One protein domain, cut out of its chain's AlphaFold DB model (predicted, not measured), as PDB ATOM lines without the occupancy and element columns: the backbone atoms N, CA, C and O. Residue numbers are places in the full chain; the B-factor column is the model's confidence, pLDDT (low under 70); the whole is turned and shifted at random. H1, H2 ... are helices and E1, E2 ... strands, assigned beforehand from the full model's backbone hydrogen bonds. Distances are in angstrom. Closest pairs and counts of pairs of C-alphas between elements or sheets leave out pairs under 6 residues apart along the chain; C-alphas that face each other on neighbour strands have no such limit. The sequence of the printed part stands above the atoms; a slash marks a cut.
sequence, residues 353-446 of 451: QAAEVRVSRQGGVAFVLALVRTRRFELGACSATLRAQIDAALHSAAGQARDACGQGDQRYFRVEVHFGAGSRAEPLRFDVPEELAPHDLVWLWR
ATOM      1  N   GLN A 353      36.919   4.125  49.288       67.75
ATOM      2  CA  GLN A 353      36.974   3.132  50.369       67.75
ATOM      3  C   GLN A 353      38.080   2.083  50.169       67.75
ATOM      4  O   GLN A 353      38.310   1.230  51.037       67.75
ATOM      5  N   ALA A 354      38.752   2.108  49.016       76.25
ATOM      6  CA  ALA A 354      39.832   1.190  48.708       76.25
ATOM      7  C   ALA A 354      41.120   1.653  49.409       76.25
ATOM      8  O   ALA A 354      41.537   2.806  49.323       76.25
ATOM      9  N   ALA A 355      41.763   0.735  50.125       82.25
ATOM     10  CA  ALA A 355      43.035   0.983  50.791       82.25
ATOM     11  C   ALA A 355      44.221   0.665  49.874       82.25
ATOM     12  O   ALA A 355      45.238   1.358  49.906       82.25
ATOM     13  N   GLU A 356      44.091  -0.374  49.046       87.88
ATOM     14  CA  GLU A 356      45.181  -0.860  48.206       87.88
ATOM     15  C   GLU A 356      44.662  -1.409  46.872       87.88
ATOM     16  O   GLU A 356      43.690  -2.159  46.829       87.88
ATOM     17  N   VAL A 357      45.363  -1.092  45.783       88.25
ATOM     18  CA  VAL A 357      45.174  -1.731  44.474       88.25
ATOM     19  C   VAL A 357      46.419  -2.531  44.130       88.25
ATOM     20  O   VAL A 357      47.539  -2.020  44.191       88.25
ATOM     21  N   ARG A 358      46.236  -3.788  43.733       88.94
ATOM     22  CA  ARG A 358      47.310  -4.657  43.259       88.94
ATOM     23  C   ARG A 358      47.099  -5.011  41.801       88.94
ATOM     24  O   ARG A 358      46.044  -5.506  41.421       88.94
ATOM     25  N   VAL A 359      48.139  -4.816  41.000       88.12
ATOM     26  CA  VAL A 359      48.161  -5.202  39.588       88.12
ATOM     27  C   VAL A 359      49.311  -6.173  39.382       88.12
ATOM     28  O   VAL A 359      50.478  -5.841  39.601       88.12
ATOM     29  N   SER A 360      49.001  -7.399  38.974       84.19
ATOM     30  CA  SER A 360      50.008  -8.417  38.666       84.19
ATOM     31  C   SER A 360      49.830  -8.932  37.250       84.19
ATOM     32  O   SER A 360      48.711  -9.138  36.800       84.19
ATOM     33  N   ARG A 361      50.938  -9.164  36.551       81.38
ATOM     34  CA  ARG A 361      50.936  -9.790  35.231       81.38
ATOM     35  C   ARG A 361      51.232 -11.281  35.385       81.38
ATOM     36  O   ARG A 361      52.213 -11.644  36.038       81.38
ATOM     37  N   GLN A 362      50.375 -12.138  34.840       71.00
ATOM     38  CA  GLN A 362      50.421 -13.600  34.981       71.00
ATOM     39  C   GLN A 362      50.326 -14.287  33.602       71.00
ATOM     40  O   GLN A 362      49.937 -13.647  32.633       71.00
ATOM     41  N   GLY A 363      50.699 -15.571  33.506       62.12
ATOM     42  CA  GLY A 363      50.680 -16.363  32.255       62.12
ATOM     43  C   GLY A 363      51.975 -16.320  31.411       62.12
ATOM     44  O   GLY A 363      52.952 -15.659  31.782       62.12
ATOM     45  N   GLY A 364      51.993 -17.016  30.264       50.25
ATOM     46  CA  GLY A 364      53.130 -17.100  29.319       50.25
ATOM     47  C   GLY A 364      54.071 -18.313  29.471       50.25
ATOM     48  O   GLY A 364      54.208 -18.876  30.553       50.25
ATOM     49  N   VAL A 365      54.774 -18.669  28.381       37.47
ATOM     50  CA  VAL A 365      55.695 -19.832  28.236       37.47
ATOM     51  C   VAL A 365      57.009 -19.739  29.025       37.47
ATOM     52  O   VAL A 365      57.635 -20.761  29.283       37.47
ATOM     53  N   ALA A 366      57.431 -18.576  29.519       33.66
ATOM     54  CA  ALA A 366      58.663 -18.473  30.304       33.66
ATOM     55  C   ALA A 366      58.490 -17.599  31.550       33.66
ATOM     56  O   ALA A 366      58.094 -16.432  31.473       33.66
ATOM     57  N   PHE A 367      58.852 -18.156  32.711       34.00
ATOM     58  CA  PHE A 367      58.967 -17.429  33.974       34.00
ATOM     59  C   PHE A 367      60.231 -16.556  33.952       34.00
ATOM     60  O   PHE A 367      61.301 -16.960  34.401       34.00
ATOM     61  N   VAL A 368      60.113 -15.334  33.432       32.88
ATOM     62  CA  VAL A 368      61.122 -14.291  33.646       32.88
ATOM     63  C   VAL A 368      60.808 -13.617  34.981       32.88
ATOM     64  O   VAL A 368      59.833 -12.878  35.100       32.88
ATOM     65  N   LEU A 369      61.648 -13.859  35.991       32.59
ATOM     66  CA  LEU A 369      61.502 -13.383  37.380       32.59
ATOM     67  C   LEU A 369      61.262 -11.860  37.504       32.59
ATOM     68  O   LEU A 369      60.679 -11.394  38.481       32.59
ATOM     69  N   ALA A 370      61.685 -11.076  36.507       37.69
ATOM     70  CA  ALA A 370      61.471  -9.629  36.445       37.69
ATOM     71  C   ALA A 370      60.030  -9.214  36.066       37.69
ATOM     72  O   ALA A 370      59.612  -8.111  36.408       37.69
ATOM     73  N   LEU A 371      59.260 -10.082  35.393       39.50
ATOM     74  CA  LEU A 371      57.954  -9.755  34.794       39.50
ATOM     75  C   LEU A 371      56.739 -10.228  35.618       39.50
ATOM     76  O   LEU A 371      55.617  -9.887  35.269       39.50
ATOM     77  N   VAL A 372      56.948 -10.951  36.725       47.75
ATOM     78  CA  VAL A 372      55.877 -11.477  37.613       47.75
ATOM     79  C   VAL A 372      55.658 -10.590  38.852       47.75
ATOM     80  O   VAL A 372      54.938 -10.933  39.785       47.75
ATOM     81  N   ARG A 373      56.297  -9.416  38.902       61.16
ATOM     82  CA  ARG A 373      56.236  -8.532  40.071       61.16
ATOM     83  C   ARG A 373      54.867  -7.844  40.162       61.16
ATOM     84  O   ARG A 373      54.495  -7.084  39.263       61.16
ATOM     85  N   THR A 374      54.143  -8.092  41.251       75.50
ATOM     86  CA  THR A 374      52.915  -7.365  41.605       75.50
ATOM     87  C   THR A 374      53.258  -5.912  41.905       75.50
ATOM     88  O   THR A 374      54.138  -5.637  42.715       75.50
ATOM     89  N   ARG A 375      52.574  -4.973  41.253       83.44
ATOM     90  CA  ARG A 375      52.583  -3.562  41.642       83.44
ATOM     91  C   ARG A 375      51.482  -3.322  42.652       83.44
ATOM     92  O   ARG A 375      50.384  -3.838  42.477       83.44
ATOM     93  N   ARG A 376      51.807  -2.587  43.708       86.31
ATOM     94  CA  ARG A 376      50.892  -2.249  44.796       86.31
ATOM     95  C   ARG A 376      50.792  -0.737  44.879       86.31
ATOM     96  O   ARG A 376      51.819  -0.063  44.866       86.31
ATOM     97  N   PHE A 377      49.572  -0.238  44.964       85.56
ATOM     98  CA  PHE A 377      49.264   1.169  45.142       85.56
ATOM     99  C   PHE A 377      48.510   1.312  46.452       85.56
ATOM    100  O   PHE A 377      47.352   0.912  46.541       85.56
ATOM    101  N   GLU A 378      49.169   1.863  47.467       86.94
ATOM    102  CA  GLU A 378      48.501   2.285  48.696       86.94
ATOM    103  C   GLU A 378      47.773   3.590  48.392       86.94
ATOM    104  O   GLU A 378      48.397   4.647  48.261       86.94
ATOM    105  N   LEU A 379      46.452   3.521  48.218       83.38
ATOM    106  CA  LEU A 379      45.679   4.668  47.747       83.38
ATOM    107  C   LEU A 379      45.790   5.838  48.724       83.38
ATOM    108  O   LEU A 379      45.951   6.971  48.281       83.38
ATOM    109  N   GLY A 380      45.863   5.566  50.032       80.69
ATOM    110  CA  GLY A 380      46.113   6.570  51.072       80.69
ATOM    111  C   GLY A 380      47.395   7.393  50.873       80.69
ATOM    112  O   GLY A 380      47.402   8.577  51.196       80.69
ATOM    113  N   ALA A 381      48.437   6.811  50.272       82.12
ATOM    114  CA  ALA A 381      49.723   7.463  50.010       82.12
ATOM    115  C   ALA A 381      49.837   8.065  48.593       82.12
ATOM    116  O   ALA A 381      50.823   8.731  48.279       82.12
ATOM    117  N   CYS A 382      48.849   7.840  47.721       83.31
ATOM    118  CA  CYS A 382      48.844   8.363  46.354       83.31
ATOM    119  C   CYS A 382      48.347   9.817  46.307       83.31
ATOM    120  O   CYS A 382      47.388  10.167  47.002       83.31
ATOM    121  N   SER A 383      48.937  10.638  45.428       85.62
ATOM    122  CA  SER A 383      48.426  11.979  45.112       85.62
ATOM    123  C   SER A 383      47.035  11.909  44.469       85.62
ATOM    124  O   SER A 383      46.684  10.899  43.858       85.62
ATOM    125  N   ALA A 384      46.251  12.989  44.558       82.81
ATOM    126  CA  ALA A 384      44.915  13.048  43.955       82.81
ATOM    127  C   ALA A 384      44.938  12.738  42.443       82.81
ATOM    128  O   ALA A 384      44.110  11.976  41.954       82.81
ATOM    129  N   THR A 385      45.945  13.244  41.724       83.69
ATOM    130  CA  THR A 385      46.150  12.967  40.294       83.69
ATOM    131  C   THR A 385      46.419  11.486  40.023       83.69
ATOM    132  O   THR A 385      45.804  10.912  39.128       83.69
ATOM    133  N   LEU A 386      47.294  10.841  40.804       83.62
ATOM    134  CA  LEU A 386      47.586   9.414  40.636       83.62
ATOM    135  C   LEU A 386      46.370   8.547  40.995       83.62
ATOM    136  O   LEU A 386      46.119   7.549  40.327       83.62
ATOM    137  N   ARG A 387      45.581   8.938  42.004       85.44
ATOM    138  CA  ARG A 387      44.323   8.251  42.338       85.44
ATOM    139  C   ARG A 387      43.326   8.310  41.184       85.44
ATOM    140  O   ARG A 387      42.782   7.273  40.832       85.44
ATOM    141  N   ALA A 388      43.146   9.476  40.559       83.81
ATOM    142  CA  ALA A 388      42.271   9.623  39.395       83.81
ATOM    143  C   ALA A 388      42.747   8.782  38.193       83.81
ATOM    144  O   ALA A 388      41.937   8.180  37.495       83.81
ATOM    145  N   GLN A 389      44.064   8.683  37.975       84.38
ATOM    146  CA  GLN A 389      44.638   7.818  36.934       84.38
ATOM    147  C   GLN A 389      44.414   6.328  37.217       84.38
ATOM    148  O   GLN A 389      44.071   5.575  36.306       84.38
ATOM    149  N   ILE A 390      44.596   5.897  38.470       86.62
ATOM    150  CA  ILE A 390      44.301   4.522  38.893       86.62
ATOM    151  C   ILE A 390      42.815   4.220  38.686       86.62
ATOM    152  O   ILE A 390      42.486   3.178  38.129       86.62
ATOM    153  N   ASP A 391      41.936   5.144  39.067       86.75
ATOM    154  CA  ASP A 391      40.492   5.001  38.901       86.75
ATOM    155  C   ASP A 391      40.082   4.821  37.435       86.75
ATOM    156  O   ASP A 391      39.436   3.830  37.091       86.75
ATOM    157  N   ALA A 392      40.547   5.703  36.547       84.06
ATOM    158  CA  ALA A 392      40.263   5.614  35.117       84.06
ATOM    159  C   ALA A 392      40.772   4.300  34.497       84.06
ATOM    160  O   ALA A 392      40.055   3.631  33.746       84.06
ATOM    161  N   ALA A 393      41.994   3.886  34.848       87.12
ATOM    162  CA  ALA A 393      42.581   2.655  34.336       87.12
ATOM    163  C   ALA A 393      41.830   1.409  34.814       87.12
ATOM    164  O   ALA A 393      41.655   0.466  34.041       87.12
ATOM    165  N   LEU A 394      41.374   1.396  36.071       89.19
ATOM    166  CA  LEU A 394      40.591   0.294  36.616       89.19
ATOM    167  C   LEU A 394      39.234   0.183  35.924       89.19
ATOM    168  O   LEU A 394      38.873  -0.919  35.518       89.19
ATOM    169  N   HIS A 395      38.524   1.296  35.716       87.31
ATOM    170  CA  HIS A 395      37.245   1.304  34.998       87.31
ATOM    171  C   HIS A 395      37.387   0.802  33.558       87.31
ATOM    172  O   HIS A 395      36.617  -0.051  33.115       87.31
ATOM    173  N   SER A 396      38.418   1.263  32.846       83.75
ATOM    174  CA  SER A 396      38.725   0.772  31.502       83.75
ATOM    175  C   SER A 396      39.038  -0.733  31.504       83.75
ATOM    176  O   SER A 396      38.530  -1.490  30.675       83.75
ATOM    177  N   ALA A 397      39.828  -1.192  32.480       87.00
ATOM    178  CA  ALA A 397      40.228  -2.590  32.621       87.00
ATOM    179  C   ALA A 397      39.046  -3.507  32.968       87.00
ATOM    180  O   ALA A 397      38.938  -4.603  32.421       87.00
ATOM    181  N   ALA A 398      38.141  -3.053  33.833       86.75
ATOM    182  CA  ALA A 398      36.931  -3.770  34.221       86.75
ATOM    183  C   ALA A 398      36.015  -4.048  33.017       86.75
ATOM    184  O   ALA A 398      35.458  -5.141  32.916       86.75
ATOM    185  N   GLY A 399      35.930  -3.121  32.054       82.50
ATOM    186  CA  GLY A 399      35.210  -3.334  30.791       82.50
ATOM    187  C   GLY A 399      35.843  -4.393  29.876       82.50
ATOM    188  O   GLY A 399      35.168  -4.989  29.034       82.50
ATOM    189  N   GLN A 400      37.134  -4.677  30.056       84.56
ATOM    190  CA  GLN A 400      37.880  -5.685  29.294       84.56
ATOM    191  C   GLN A 400      38.064  -7.003  30.052       84.56
ATOM    192  O   GLN A 400      38.675  -7.939  29.530       84.56
ATOM    193  N   ALA A 401      37.515  -7.106  31.264       85.12
ATOM    194  CA  ALA A 401      37.619  -8.304  32.073       85.12
ATOM    195  C   ALA A 401      36.961  -9.508  31.384       85.12
ATOM    196  O   ALA A 401      35.963  -9.382  30.663       85.12
ATOM    197  N   ARG A 402      37.538 -10.692  31.590       80.62
ATOM    198  CA  ARG A 402      36.994 -11.960  31.091       80.62
ATOM    199  C   ARG A 402      37.051 -13.009  32.196       80.62
ATOM    200  O   ARG A 402      38.067 -13.141  32.871       80.62
ATOM    201  N   ASP A 403      35.995 -13.809  32.315       68.75
ATOM    202  CA  ASP A 403      35.911 -14.891  33.311       68.75
ATOM    203  C   ASP A 403      36.941 -16.008  33.073       68.75
ATOM    204  O   ASP A 403      37.341 -16.701  34.005       68.75
ATOM    205  N   ALA A 404      37.382 -16.177  31.824       66.38
ATOM    206  CA  ALA A 404      38.348 -17.187  31.410       66.38
ATOM    207  C   ALA A 404      39.633 -16.516  30.899       66.38
ATOM    208  O   ALA A 404      39.823 -16.355  29.695       66.38
ATOM    209  N   CYS A 405      40.508 -16.123  31.825       61.47
ATOM    210  CA  CYS A 405      41.835 -15.577  31.530       61.47
ATOM    211  C   CYS A 405      42.946 -16.570  31.876       61.47
ATOM    212  O   CYS A 405      42.831 -17.352  32.823       61.47
ATOM    213  N   GLY A 406      44.069 -16.494  31.160       54.22
ATOM    214  CA  GLY A 406      45.238 -17.318  31.469       54.22
ATOM    215  C   GLY A 406      45.087 -18.758  31.013       54.22
ATOM    216  O   GLY A 406      45.517 -19.680  31.716       54.22
ATOM    217  N   GLN A 407      44.433 -18.940  29.865       51.84
ATOM    218  CA  GLN A 407      44.376 -20.233  29.212       51.84
ATOM    219  C   GLN A 407      45.722 -20.482  28.511       51.84
ATOM    220  O   GLN A 407      46.110 -19.723  27.627       51.84
ATOM    221  N   GLY A 408      46.461 -21.507  28.928       56.06
ATOM    222  CA  GLY A 408      47.737 -21.864  28.315       56.06
ATOM    223  C   GLY A 408      48.881 -20.886  28.535       56.06
ATOM    224  O   GLY A 408      49.294 -20.618  29.665       56.06
ATOM    225  N   ASP A 409      49.401 -20.370  27.421       49.62
ATOM    226  CA  ASP A 409      50.416 -19.326  27.339       49.62
ATOM    227  C   ASP A 409      49.832 -17.906  27.347       49.62
ATOM    228  O   ASP A 409      50.597 -16.938  27.424       49.62
ATOM    229  N   GLN A 410      48.503 -17.762  27.322       62.59
ATOM    230  CA  GLN A 410      47.845 -16.464  27.379       62.59
ATOM    231  C   GLN A 410      48.260 -15.730  28.654       62.59
ATOM    232  O   GLN A 410      48.105 -16.215  29.782       62.59
ATOM    233  N   ARG A 411      48.804 -14.531  28.468       69.06
ATOM    234  CA  ARG A 411      49.089 -13.627  29.571       69.06
ATOM    235  C   ARG A 411      47.861 -12.809  29.909       69.06
ATOM    236  O   ARG A 411      47.023 -12.529  29.063       69.06
ATOM    237  N   TYR A 412      47.761 -12.427  31.168       82.00
ATOM    238  CA  TYR A 412      46.673 -11.601  31.657       82.00
ATOM    239  C   TYR A 412      47.148 -10.745  32.824       82.00
ATOM    240  O   TYR A 412      48.072 -11.107  33.564       82.00
ATOM    241  N   PHE A 413      46.505  -9.600  32.998       86.38
ATOM    242  CA  PHE A 413      46.628  -8.796  34.198       86.38
ATOM    243  C   PHE A 413      45.565  -9.235  35.191       86.38
ATOM    244  O   PHE A 413      44.382  -9.271  34.878       86.38
ATOM    245  N   ARG A 414      45.998  -9.558  36.403       88.50
ATOM    246  CA  ARG A 414      45.121  -9.721  37.551       88.50
ATOM    247  C   ARG A 414      45.116  -8.440  38.353       88.50
ATOM    248  O   ARG A 414      46.175  -8.006  38.824       88.50
ATOM    249  N   VAL A 415      43.921  -7.899  38.524       89.50
ATOM    250  CA  VAL A 415      43.645  -6.722  39.333       89.50
ATOM    251  C   VAL A 415      42.955  -7.168  40.616       89.50
ATOM    252  O   VAL A 415      41.994  -7.934  40.573       89.50
ATOM    253  N   GLU A 416      43.459  -6.706  41.757       89.00
ATOM    254  CA  GLU A 416      42.863  -6.930  43.074       89.00
ATOM    255  C   GLU A 416      42.699  -5.577  43.776       89.00
ATOM    256  O   GLU A 416      43.678  -4.857  43.974       89.00
ATOM    257  N   VAL A 417      41.472  -5.225  44.150       88.62
ATOM    258  CA  VAL A 417      41.150  -4.009  44.906       88.62
ATOM    259  C   VAL A 417      40.796  -4.414  46.334       88.62
ATOM    260  O   VAL A 417      39.836  -5.149  46.570       88.62
ATOM    261  N   HIS A 418      41.599  -3.956  47.288       85.06
ATOM    262  CA  HIS A 418      41.443  -4.227  48.711       85.06
ATOM    263  C   HIS A 418      40.837  -3.012  49.415       85.06
ATOM    264  O   HIS A 418      41.358  -1.900  49.321       85.06
ATOM    265  N   PHE A 419      39.770  -3.239  50.175       81.56
ATOM    266  CA  PHE A 419      39.105  -2.217  50.984       81.56
ATOM    267  C   PHE A 419      39.709  -2.155  52.395       81.56
ATOM    268  O   PHE A 419      40.266  -3.142  52.881       81.56
ATOM    269  N   GLY A 420      39.660  -0.980  53.030       70.88
ATOM    270  CA  GLY A 420      40.320  -0.719  54.318       70.88
ATOM    271  C   GLY A 420      39.847  -1.589  55.491       70.88
ATOM    272  O   GLY A 420      38.776  -2.200  55.459       70.88
ATOM    273  N   ALA A 421      40.666  -1.625  56.551       57.78
ATOM    274  CA  ALA A 421      40.431  -2.398  57.771       57.78
ATOM    275  C   ALA A 421      39.155  -1.916  58.488       57.78
ATOM    276  O   ALA A 421      39.159  -0.927  59.213       57.78
ATOM    277  N   GLY A 422      38.048  -2.605  58.227       56.28
ATOM    278  CA  GLY A 422      36.699  -2.235  58.665       56.28
ATOM    279  C   GLY A 422      35.625  -2.788  57.726       56.28
ATOM    280  O   GLY A 422      34.510  -3.074  58.153       56.28
ATOM    281  N   SER A 423      35.987  -3.038  56.465       56.47
ATOM    282  CA  SER A 423      35.148  -3.751  55.505       56.47
ATOM    283  C   SER A 423      35.305  -5.269  55.660       56.47
ATOM    284  O   SER A 423      36.413  -5.798  55.589       56.47
ATOM    285  N   ARG A 424      34.194  -5.995  55.847       50.94
ATOM    286  CA  ARG A 424      34.140  -7.470  55.731       50.94
ATOM    287  C   ARG A 424      34.101  -7.948  54.268       50.94
ATOM    288  O   ARG A 424      33.925  -9.143  54.040       50.94
ATOM    289  N   ALA A 425      34.216  -7.045  53.292       62.19
ATOM    290  CA  ALA A 425      34.124  -7.393  51.881       62.19
ATOM    291  C   ALA A 425      35.380  -8.135  51.409       62.19
ATOM    292  O   ALA A 425      36.510  -7.723  51.686       62.19
ATOM    293  N   GLU A 426      35.177  -9.226  50.672       70.12
ATOM    294  CA  GLU A 426      36.256  -9.864  49.925       70.12
ATOM    295  C   GLU A 426      36.862  -8.864  48.924       70.12
ATOM    296  O   GLU A 426      36.142  -8.012  48.394       70.12
ATOM    297  N   PRO A 427      38.181  -8.929  48.663       76.81
ATOM    298  CA  PRO A 427      38.801  -8.056  47.680       76.81
ATOM    299  C   PRO A 427      38.165  -8.276  46.308       76.81
ATOM    300  O   PRO A 427      38.041  -9.415  45.847       76.81
ATOM    301  N   LEU A 428      37.795  -7.181  45.642       84.38
ATOM    302  CA  LEU A 428      37.278  -7.252  44.285       84.38
ATOM    303  C   LEU A 428      38.413  -7.690  43.368       84.38
ATOM    304  O   LEU A 428      39.484  -7.081  43.356       84.38
ATOM    305  N   ARG A 429      38.175  -8.748  42.600       88.06
ATOM    306  CA  ARG A 429      39.182  -9.329  41.724       88.06
ATOM    307  C   ARG A 429      38.613  -9.605  40.350       88.06
ATOM    308  O   ARG A 429      37.569 -10.237  40.226       88.06
ATOM    309  N   PHE A 430      39.370  -9.209  39.337       88.69
ATOM    310  CA  PHE A 430      39.081  -9.535  37.951       88.69
ATOM    311  C   PHE A 430      40.370  -9.685  37.149       88.69
ATOM    312  O   PHE A 430      41.427  -9.157  37.510       88.69
ATOM    313  N   ASP A 431      40.266 -10.450  36.070       89.19
ATOM    314  CA  ASP A 431      41.375 -10.759  35.185       89.19
ATOM    315  C   ASP A 431      41.092 -10.151  33.800       89.19
ATOM    316  O   ASP A 431      39.972 -10.226  33.291       89.19
ATOM    317  N   VAL A 432      42.112  -9.531  33.207       86.25
ATOM    318  CA  VAL A 432      42.058  -8.879  31.892       86.25
ATOM    319  C   VAL A 432      43.088  -9.547  30.987       86.25
ATOM    320  O   VAL A 432      44.277  -9.497  31.326       86.25
ATOM    321  N   PRO A 433      42.692 -10.174  29.864       82.62
ATOM    322  CA  PRO A 433      43.647 -10.723  28.905       82.62
ATOM    323  C   PRO A 433      44.638  -9.646  28.473       82.62
ATOM    324  O   PRO A 433      44.247  -8.498  28.269       82.62
ATOM    325  N   GLU A 434      45.922  -9.984  28.368       82.19
ATOM    326  CA  GLU A 434      46.949  -8.988  28.059       82.19
ATOM    327  C   GLU A 434      46.701  -8.321  26.698       82.19
ATOM    328  O   GLU A 434      46.914  -7.119  26.571       82.19
ATOM    329  N   GLU A 435      46.164  -9.056  25.726       73.50
ATOM    330  CA  GLU A 435      45.789  -8.537  24.409       73.50
ATOM    331  C   GLU A 435      44.621  -7.534  24.436       73.50
ATOM    332  O   GLU A 435      44.457  -6.752  23.502       73.50
ATOM    333  N   LEU A 436      43.816  -7.540  25.503       81.69
ATOM    334  CA  LEU A 436      42.710  -6.601  25.715       81.69
ATOM    335  C   LEU A 436      43.030  -5.564  26.797       81.69
ATOM    336  O   LEU A 436      42.175  -4.747  27.134       81.69
ATOM    337  N   ALA A 437      44.232  -5.603  27.378       84.25
ATOM    338  CA  ALA A 437      44.594  -4.734  28.483       84.25
ATOM    339  C   ALA A 437      44.685  -3.274  28.011       84.25
ATOM    340  O   ALA A 437      45.489  -2.969  27.125       84.25
ATOM    341  N   PRO A 438      43.923  -2.346  28.618       84.62
ATOM    342  CA  PRO A 438      44.024  -0.932  28.286       84.62
ATOM    343  C   PRO A 438      45.437  -0.402  28.521       84.62
ATOM    344  O   PRO A 438      46.112  -0.802  29.478       84.62
ATOM    345  N   HIS A 439      45.860   0.548  27.688       80.75
ATOM    346  CA  HIS A 439      47.189   1.154  27.775       80.75
ATOM    347  C   HIS A 439      47.503   1.673  29.189       80.75
ATOM    348  O   HIS A 439      48.601   1.455  29.699       80.75
ATOM    349  N   ASP A 440      46.519   2.266  29.865       81.31
ATOM    350  CA  ASP A 440      46.697   2.851  31.196       81.31
ATOM    351  C   ASP A 440      46.908   1.790  32.287       81.31
ATOM    352  O   ASP A 440      47.715   1.989  33.197       81.31
ATOM    353  N   LEU A 441      46.277   0.616  32.162       85.19
ATOM    354  CA  LEU A 441      46.523  -0.523  33.054       85.19
ATOM    355  C   LEU A 441      47.962  -1.037  32.897       85.19
ATOM    356  O   LEU A 441      48.650  -1.324  33.884       85.19
ATOM    357  N   VAL A 442      48.435  -1.120  31.650       83.88
ATOM    358  CA  VAL A 442      49.812  -1.518  31.332       83.88
ATOM    359  C   VAL A 442      50.808  -0.473  31.841       83.88
ATOM    360  O   VAL A 442      51.838  -0.843  32.413       83.88
ATOM    361  N   TRP A 443      50.506   0.817  31.672       81.44
ATOM    362  CA  TRP A 443      51.322   1.923  32.170       81.44
ATOM    363  C   TRP A 443      51.434   1.882  33.695       81.44
ATOM    364  O   TRP A 443      52.550   1.868  34.211       81.44
ATOM    365  N   LEU A 444      50.320   1.740  34.421       81.25
ATOM    366  CA  LEU A 444      50.326   1.605  35.884       81.25
ATOM    367  C   LEU A 444      51.225   0.455  36.343       81.25
ATOM    368  O   LEU A 444      52.055   0.616  37.241       81.25
ATOM    369  N   TRP A 445      51.123  -0.704  35.692       82.44
ATOM    370  CA  TRP A 445      51.974  -1.844  36.018       82.44
ATOM    371  C   TRP A 445      53.473  -1.592  35.737       82.44
ATOM    372  O   TRP A 445      54.334  -2.140  36.434       82.44
ATOM    373  N   ARG A 446      53.821  -0.763  34.743       77.88
ATOM    374  CA  ARG A 446      55.219  -0.418  34.416       77.88
ATOM    375  C   ARG A 446      55.800   0.653  35.341       77.88
ATOM    376  O   ARG A 446      56.950   0.514  35.752       77.88
TER     377      ARG A 446
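What this domain is: This is residues 353 to 446 of the 451 residues of the protein "Neutral metalloproteinase" of Bordetella pertussis STO1-CHOC-0019 (UniProt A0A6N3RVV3). One antiparallel four-stranded sheet, order E2 E1 E3 E4, has H1 and H2 packed over one face, making two layers, and its other face bare. The printed part has 94 residues, with E1 E2 H1 E3 E4 H2 along the chain; the class is mixed. It is compact, radius of gyration of the C-alphas 13.3 A, spanning 38 by 27 by 26 A.

How they stand to each other: Start at E1, residues 354 to 362, a hairpin with E2, residues 375 to 378: N 357 and O 377 are 2.9 A apart. H1, residues 384 to 399, is on the sheet, slantwise to the strands. Next, E3, residues 412 to 419, is E1's antiparallel neighbour, with N 358 and O 416 2.8 A apart. E2, H1 and E3 make a split strand-helix-strand unit, E1 between its strands, its crossover right-handed. E3 forms a hairpin with E4, residues 428 to 433; N 413 and O 432 are 2.8 A apart. H2, residues 439 to 446, on the same face, touches H1, closest C-alphas Ala 393 and Asp 440, 5.2 A. In both helices every O i to N i+4 pair is within hydrogen-bond range.

Where its parts are: Find C-alpha 354 at (39.832, 1.190, 48.708), where E1 begins its 22.8 A; H1 measures 23.1 A, and H2 ends with C-alpha 446 at (55.219, -0.418, 34.416).

The domain as a whole: The printed part has no cut. Links E1 to E2 and H1 to E3 are long; 26 printed residues have pLDDT under 70, among them residues 363 to 373 and 403 to 411 in these links.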